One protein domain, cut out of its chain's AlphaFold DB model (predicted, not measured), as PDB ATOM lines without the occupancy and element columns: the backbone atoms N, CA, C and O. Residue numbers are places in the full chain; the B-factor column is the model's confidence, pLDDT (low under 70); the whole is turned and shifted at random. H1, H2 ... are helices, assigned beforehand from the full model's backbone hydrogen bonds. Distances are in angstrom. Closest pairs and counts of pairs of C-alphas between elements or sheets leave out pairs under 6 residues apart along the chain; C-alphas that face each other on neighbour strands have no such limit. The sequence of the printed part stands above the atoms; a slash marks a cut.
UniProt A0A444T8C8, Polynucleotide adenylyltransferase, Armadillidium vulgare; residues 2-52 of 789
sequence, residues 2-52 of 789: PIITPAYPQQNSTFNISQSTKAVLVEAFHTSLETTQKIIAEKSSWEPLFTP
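AT A GLANCE: This is residues 2 to 52 of the 789 residues of the protein "Polynucleotide adenylyltransferase" of Armadillidium vulgare (UniProt A0A444T8C8). One long helix, H1, makes most of the length, with an open loop of residues 2 to 18 before its first end and a short helix, H2, folded back over the part of H1 near its last end. The middle is empty of any core, and residues 18 to 24, of which 19 to 24 belong to H1, stand free. The printed part has 51 residues with two named helices, H1 then H2, and no named strand; the class is all helix. The whole is extended, with a radius of gyration of the C-alphas of 15.4 A, and elongated, spanning 45 by 25 by 16 A.

HOW THE PARTS SIT: Start at Pro 2 and go through residues 2 to 18, a stretch with no named element whose C-alphas lie 13 to 26 A from the mean of all C-alphas. Next comes H1, residues 19 to 40, where you will find each O i to N i+4 pair within hydrogen-bond range. A short link of 6 residues leads to H2, residues 47 to 50, which is too short for such a pair; its one O i to N i+3 pair is within range. H2 touches H1, which meets it with residues 32 to 36 alone; look for the closest C-alphas at Thr 35 and Leu 49, 6.2 A apart.

IN THESE COORDINATES: Find C-alpha 2 at (-19.905, -5.433, 38.488), where the printed part begins. H1 starts at C-alpha 19, at (-32.076, -3.509, 38.564), and runs 31.3 A to C-alpha 40, at (-25.065, -33.943, 41.268). H2 runs 5.4 A from C-alpha 47 to C-alpha 50, at (-30.409, -26.214, 28.862).

THE WHOLE: Look for the two C-alphas farthest apart at Pro 9 and Lys 43, 45.3 A from each other. The C-alphas of Pro 2 and Pro 52 are 26.0 A apart. The printed part has no cut. In the B-factor column the mean pLDDT of the printed part is 95.8, and no printed residue is under 70.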
ATOM      1  N   PRO A   2     -21.119  -5.724  39.238       96.88
ATOM      2  CA  PRO A   2     -19.905  -5.433  38.488       96.88
ATOM      3  C   PRO A   2     -19.112  -6.708  38.198       96.88
ATOM      4  O   PRO A   2     -18.969  -7.556  39.076       96.88
ATOM      5  N   ILE A   3     -18.586  -6.813  36.983       97.94
ATOM      6  CA  ILE A   3     -17.572  -7.794  36.590       97.94
ATOM      7  C   ILE A   3     -16.436  -6.979  35.981       97.94
ATOM      8  O   ILE A   3     -16.646  -6.226  35.032       97.94
ATOM      9  N   ILE A   4     -15.255  -7.056  36.588       98.12
ATOM     10  CA  ILE A   4     -14.134  -6.168  36.273       98.12
ATOM     11  C   ILE A   4     -13.180  -6.866  35.301       98.12
ATOM     12  O   ILE A   4     -12.825  -8.025  35.510       98.12
ATOM     13  N   THR A   5     -12.765  -6.178  34.237       98.12
ATOM     14  CA  THR A   5     -11.750  -6.691  33.307       98.12
ATOM     15  C   THR A   5     -10.386  -6.775  34.006       98.12
ATOM     16  O   THR A   5      -9.999  -5.815  34.673       98.12
ATOM     17  N   PRO A   6      -9.628  -7.877  33.856       97.69
ATOM     18  CA  PRO A   6      -8.364  -8.058  34.577       97.69
ATOM     19  C   PRO A   6      -7.229  -7.175  34.035       97.69
ATOM     20  O   PRO A   6      -6.335  -6.797  34.786       97.69
ATOM     21  N   ALA A   7      -7.264  -6.835  32.744       97.81
ATOM     22  CA  ALA A   7      -6.282  -5.954  32.118       97.81
ATOM     23  C   ALA A   7      -6.500  -4.481  32.511       97.81
ATOM     24  O   ALA A   7      -7.637  -4.030  32.667       97.81
ATOM     25  N   TYR A   8      -5.400  -3.734  32.626       95.94
ATOM     26  CA  TYR A   8      -5.401  -2.286  32.831       95.94
ATOM     27  C   TYR A   8      -5.640  -1.534  31.499       95.94
ATOM     28  O   TYR A   8      -5.060  -1.933  30.487       95.94
ATOM     29  N   PRO A   9      -6.415  -0.430  31.479       95.19
ATOM     30  CA  PRO A   9      -7.215   0.103  32.583       95.19
ATOM     31  C   PRO A   9      -8.440  -0.775  32.862       95.19
ATOM     32  O   PRO A   9      -9.178  -1.136  31.946       95.19
ATOM     33  N   GLN A  10      -8.673  -1.104  34.133       97.31
ATOM     34  CA  GLN A  10      -9.779  -1.974  34.523       97.31
ATOM     35  C   GLN A  10     -11.129  -1.292  34.268       97.31
ATOM     36  O   GLN A  10     -11.348  -0.141  34.649       97.31
ATOM     37  N   GLN A  11     -12.067  -2.021  33.665       97.81
ATOM     38  CA  GLN A  11     -13.416  -1.545  33.368       97.81
ATOM     39  C   GLN A  11     -14.469  -2.542  33.846       97.81
ATOM     40  O   GLN A  11     -14.248  -3.751  33.888       97.81
ATOM     41  N   ASN A  12     -15.651  -2.035  34.195       97.88
ATOM     42  CA  ASN A  12     -16.804  -2.865  34.518       97.88
ATOM     43  C   ASN A  12     -17.498  -3.321  33.223       97.88
ATOM     44  O   ASN A  12     -18.272  -2.558  32.645       97.88
ATOM     45  N   SER A  13     -17.264  -4.558  32.781       98.06
ATOM     46  CA  SER A  13     -17.839  -5.098  31.538       98.06
ATOM     47  C   SER A  13     -19.370  -5.200  31.581       98.06
ATOM     48  O   SER A  13     -20.038  -5.112  30.552       98.06
ATOM     49  N   THR A  14     -19.952  -5.304  32.777       97.06
ATOM     50  CA  THR A  14     -21.397  -5.428  33.013       97.06
ATOM     51  C   THR A  14     -22.068  -4.114  33.439       97.06
ATOM     52  O   THR A  14     -23.119  -4.123  34.086       97.06
ATOM     53  N   PHE A  15     -21.511  -2.959  33.057       95.31
ATOM     54  CA  PHE A  15     -22.069  -1.635  33.386       95.31
ATOM     55  C   PHE A  15     -23.513  -1.405  32.894       95.31
ATOM     56  O   PHE A  15     -24.226  -0.583  33.463       95.31
ATOM     57  N   ASN A  16     -23.964  -2.140  31.874       94.69
ATOM     58  CA  ASN A  16     -25.332  -2.062  31.348       94.69
ATOM     59  C   ASN A  16     -26.389  -2.812  32.193       94.69
ATOM     60  O   ASN A  16     -27.574  -2.708  31.870       94.69
ATOM     61  N   ILE A  17     -26.011  -3.561  33.242       94.62
ATOM     62  CA  ILE A  17     -26.972  -4.301  34.082       94.62
ATOM     63  C   ILE A  17     -27.821  -3.332  34.923       94.62
ATOM     64  O   ILE A  17     -27.329  -2.692  35.854       94.62
ATOM     65  N   SER A  18     -29.117  -3.295  34.610       92.88
ATOM     66  CA  SER A  18     -30.188  -2.601  35.339       92.88
ATOM     67  C   SER A  18     -30.655  -3.380  36.580       92.88
ATOM     68  O   SER A  18     -30.214  -4.508  36.829       92.88
ATOM     69  N   GLN A  19     -31.588  -2.825  37.364       91.62
ATOM     70  CA  GLN A  19     -32.076  -3.509  38.564       91.62
ATOM     71  C   GLN A  19     -32.961  -4.721  38.222       91.62
ATOM     72  O   GLN A  19     -32.848  -5.757  38.881       91.62
ATOM     73  N   SER A  20     -33.786  -4.653  37.171       92.50
ATOM     74  CA  SER A  20     -34.605  -5.799  36.747       92.50
ATOM     75  C   SER A  20     -33.777  -6.880  36.063       92.50
ATOM     76  O   SER A  20     -33.974  -8.061  36.335       92.50
ATOM     77  N   THR A  21     -32.809  -6.504  35.219       94.06
ATOM     78  CA  THR A  21     -31.919  -7.488  34.575       94.06
ATOM     79  C   THR A  21     -31.029  -8.193  35.604       94.06
ATOM     80  O   THR A  21     -30.874  -9.410  35.529       94.06
ATOM     81  N   LYS A  22     -30.560  -7.489  36.649       94.75
ATOM     82  CA  LYS A  22     -29.947  -8.120  37.832       94.75
ATOM     83  C   LYS A  22     -30.899  -9.117  38.505       94.75
ATOM     84  O   LYS A  22     -30.473 -10.222  38.825       94.75
ATOM     85  N   ALA A  23     -32.160  -8.746  38.734       93.69
ATOM     86  CA  ALA A  23     -33.135  -9.624  39.388       93.69
ATOM     87  C   ALA A  23     -33.408 -10.904  38.574       93.69
ATOM     88  O   ALA A  23     -33.421 -11.992  39.144       93.69
ATOM     89  N   VAL A  24     -33.543 -10.786  37.249       94.06
ATOM     90  CA  VAL A  24     -33.696 -11.927  36.327       94.06
ATOM     91  C   VAL A  24     -32.470 -12.844  36.354       94.06
ATOM     92  O   VAL A  24     -32.632 -14.061  36.426       94.06
ATOM     93  N   LEU A  25     -31.252 -12.290  36.344       95.69
ATOM     94  CA  LEU A  25     -30.017 -13.082  36.434       95.69
ATOM     95  C   LEU A  25     -29.915 -13.839  37.766       95.69
ATOM     96  O   LEU A  25     -29.574 -15.018  37.771       95.69
ATOM     97  N   VAL A  26     -30.262 -13.201  38.888       96.31
ATOM     98  CA  VAL A  26     -30.275 -13.852  40.210       96.31
ATOM     99  C   VAL A  26     -31.321 -14.972  40.277       96.31
ATOM    100  O   VAL A  26     -31.008 -16.063  40.749       96.31
ATOM    101  N   GLU A  27     -32.530 -14.758  39.748       94.50
ATOM    102  CA  GLU A  27     -33.563 -15.803  39.651       94.50
ATOM    103  C   GLU A  27     -33.088 -16.999  38.800       94.50
ATOM    104  O   GLU A  27     -33.289 -18.159  39.176       94.50
ATOM    105  N   ALA A  28     -32.402 -16.725  37.685       94.31
ATOM    106  CA  ALA A  28     -31.805 -17.754  36.840       94.31
ATOM    107  C   ALA A  28     -30.715 -18.541  37.587       94.31
ATOM    108  O   ALA A  28     -30.745 -19.766  37.564       94.31
ATOM    109  N   PHE A  29     -29.807 -17.876  38.314       96.94
ATOM    110  CA  PHE A  29     -28.764 -18.559  39.092       96.94
ATOM    111  C   PHE A  29     -29.338 -19.475  40.184       96.94
ATOM    112  O   PHE A  29     -28.841 -20.588  40.344       96.94
ATOM    113  N   HIS A  30     -30.403 -19.069  40.887       96.94
ATOM    114  CA  HIS A  30     -31.090 -19.953  41.840       96.94
ATOM    115  C   HIS A  30     -31.717 -21.175  41.147       96.94
ATOM    116  O   HIS A  30     -31.538 -22.301  41.608       96.94
ATOM    117  N   THR A  31     -32.383 -20.970  40.005       94.56
ATOM    118  CA  THR A  31     -32.992 -22.057  39.215       94.56
ATOM    119  C   THR A  31     -31.934 -23.044  38.697       94.56
ATOM    120  O   THR A  31     -32.119 -24.263  38.758       94.56
ATOM    121  N   SER A  32     -30.793 -22.531  38.228       96.12
ATOM    122  CA  SER A  32     -29.654 -23.344  37.795       96.12
ATOM    123  C   SER A  32     -29.002 -24.094  38.954       96.12
ATOM    124  O   SER A  32     -28.671 -25.259  38.772       96.12
ATOM    125  N   LEU A  33     -28.864 -23.482  40.139       97.62
ATOM    126  CA  LEU A  33     -28.328 -24.143  41.336       97.62
ATOM    127  C   LEU A  33     -29.212 -25.314  41.779       97.62
ATOM    128  O   LEU A  33     -28.712 -26.413  41.996       97.62
ATOM    129  N   GLU A  34     -30.528 -25.112  41.856       96.81
ATOM    130  CA  GLU A  34     -31.468 -26.200  42.140       96.81
ATOM    131  C   GLU A  34     -31.366 -27.348  41.127       96.81
ATOM    132  O   GLU A  34     -31.542 -28.514  41.477       96.81
ATOM    133  N   THR A  35     -31.135 -27.020  39.854       96.62
ATOM    134  CA  THR A  35     -31.062 -28.002  38.768       96.62
ATOM    135  C   THR A  35     -29.739 -28.765  38.807       96.62
ATOM    136  O   THR A  35     -29.749 -29.992  38.764       96.62
ATOM    137  N   THR A  36     -28.604 -28.084  38.988       98.12
ATOM    138  CA  THR A  36     -27.294 -28.739  39.128       98.12
ATOM    139  C   THR A  36     -27.184 -29.552  40.415       98.12
ATOM    140  O   THR A  36     -26.615 -30.636  40.376       98.12
ATOM    141  N   GLN A  37     -27.807 -29.134  41.521       98.12
ATOM    142  CA  GLN A  37     -27.923 -29.963  42.730       98.12
ATOM    143  C   GLN A  37     -28.697 -31.267  42.475       98.12
ATOM    144  O   GLN A  37     -28.301 -32.319  42.976       98.12
ATOM    145  N   LYS A  38     -29.767 -31.233  41.667       97.69
ATOM    146  CA  LYS A  38     -30.510 -32.443  41.264       97.69
ATOM    147  C   LYS A  38     -29.665 -33.344  40.354       97.69
ATOM    148  O   LYS A  38     -29.763 -34.557  40.487       97.69
ATOM    149  N   ILE A  39     -28.817 -32.777  39.493       98.00
ATOM    150  CA  ILE A  39     -27.879 -33.523  38.629       98.00
ATOM    151  C   ILE A  39     -26.757 -34.178  39.452       98.00
ATOM    152  O   ILE A  39     -26.517 -35.371  39.304       98.00
ATOM    153  N   ILE A  40     -26.121 -33.437  40.366       97.88
ATOM    154  CA  ILE A  40     -25.065 -33.943  41.268       97.88
ATOM    155  C   ILE A  40     -25.600 -35.049  42.192       97.88
ATOM    156  O   ILE A  40     -24.872 -35.969  42.541       97.88
ATOM    157  N   ALA A  41     -26.881 -34.987  42.565       97.69
ATOM    158  CA  ALA A  41     -27.567 -36.028  43.328       97.69
ATOM    159  C   ALA A  41     -28.215 -37.127  42.453       97.69
ATOM    160  O   ALA A  41     -29.112 -37.815  42.941       97.69
ATOM    161  N   GLU A  42     -27.828 -37.234  41.174       96.75
ATOM    162  CA  GLU A  42     -28.273 -38.226  40.170       96.75
ATOM    163  C   GLU A  42     -29.802 -38.302  39.937       96.75
ATOM    164  O   GLU A  42     -30.340 -39.260  39.387       96.75
ATOM    165  N   LYS A  43     -30.529 -37.239  40.304       96.12
ATOM    166  CA  LYS A  43     -31.997 -37.088  40.193       96.12
ATOM    167  C   LYS A  43     -32.437 -36.305  38.947       96.12
ATOM    168  O   LYS A  43     -33.613 -35.963  38.807       96.12
ATOM    169  N   SER A  44     -31.512 -35.957  38.054       95.75
ATOM    170  CA  SER A  44     -31.796 -35.300  36.772       95.75
ATOM    171  C   SER A  44     -30.665 -35.486  35.770       95.75
ATOM    172  O   SER A  44     -29.503 -35.590  36.150       95.75
ATOM    173  N   SER A  45     -31.015 -35.467  34.484       95.75
ATOM    174  CA  SER A  45     -30.058 -35.325  33.385       95.75
ATOM    175  C   SER A  45     -29.640 -33.856  33.208       95.75
ATOM    176  O   SER A  45     -30.164 -32.962  33.870       95.75
ATOM    177  N   TRP A  46     -28.722 -33.582  32.280       96.12
ATOM    178  CA  TRP A  46     -28.315 -32.214  31.930       96.12
ATOM    179  C   TRP A  46     -29.356 -31.434  31.103       96.12
ATOM    180  O   TRP A  46     -29.294 -30.209  31.033       96.12
ATOM    181  N   GLU A  47     -30.334 -32.106  30.489       95.00
ATOM    182  CA  GLU A  47     -31.316 -31.499  29.573       95.00
ATOM    183  C   GLU A  47     -32.201 -30.395  30.209       95.00
ATOM    184  O   GLU A  47     -32.382 -29.347  29.577       95.00
ATOM    185  N   PRO A  48     -32.698 -30.520  31.460       92.50
ATOM    186  CA  PRO A  48     -33.454 -29.455  32.120       92.50
ATOM    187  C   PRO A  48     -32.658 -28.159  32.320       92.50
ATOM    188  O   PRO A  48     -33.254 -27.085  32.312       92.50
ATOM    189  N   LEU A  49     -31.325 -28.231  32.454       95.06
ATOM    190  CA  LEU A  49     -30.462 -27.053  32.629       95.06
ATOM    191  C   LEU A  49     -30.365 -26.208  31.347       95.06
ATOM    192  O   LEU A  49     -30.214 -24.991  31.419       95.06
ATOM    193  N   PHE A  50     -30.477 -26.851  30.182       93.38
ATOM    194  CA  PHE A  50     -30.409 -26.214  28.862       93.38
ATOM    195  C   PHE A  50     -31.786 -26.046  28.194       93.38
ATOM    196  O   PHE A  50     -31.878 -25.586  27.054       93.38
ATOM    197  N   THR A  51     -32.869 -26.391  28.897       90.62
ATOM    198  CA  THR A  51     -34.243 -26.188  28.424       90.62
ATOM    199  C   THR A  51     -34.529 -24.686  28.256       90.62
ATOM    200  O   THR A  51     -34.264 -23.918  29.185       90.62
ATOM    201  N   PRO A  52     -35.099 -24.231  27.119       88.88
ATOM    202  CA  PRO A  52     -35.372 -22.813  26.897       88.88
ATOM    203  C   PRO A  52     -36.226 -22.174  28.009       88.88
ATOM    204  O   PRO A  52     -37.209 -22.775  28.462       88.88
TER     205      PRO A  52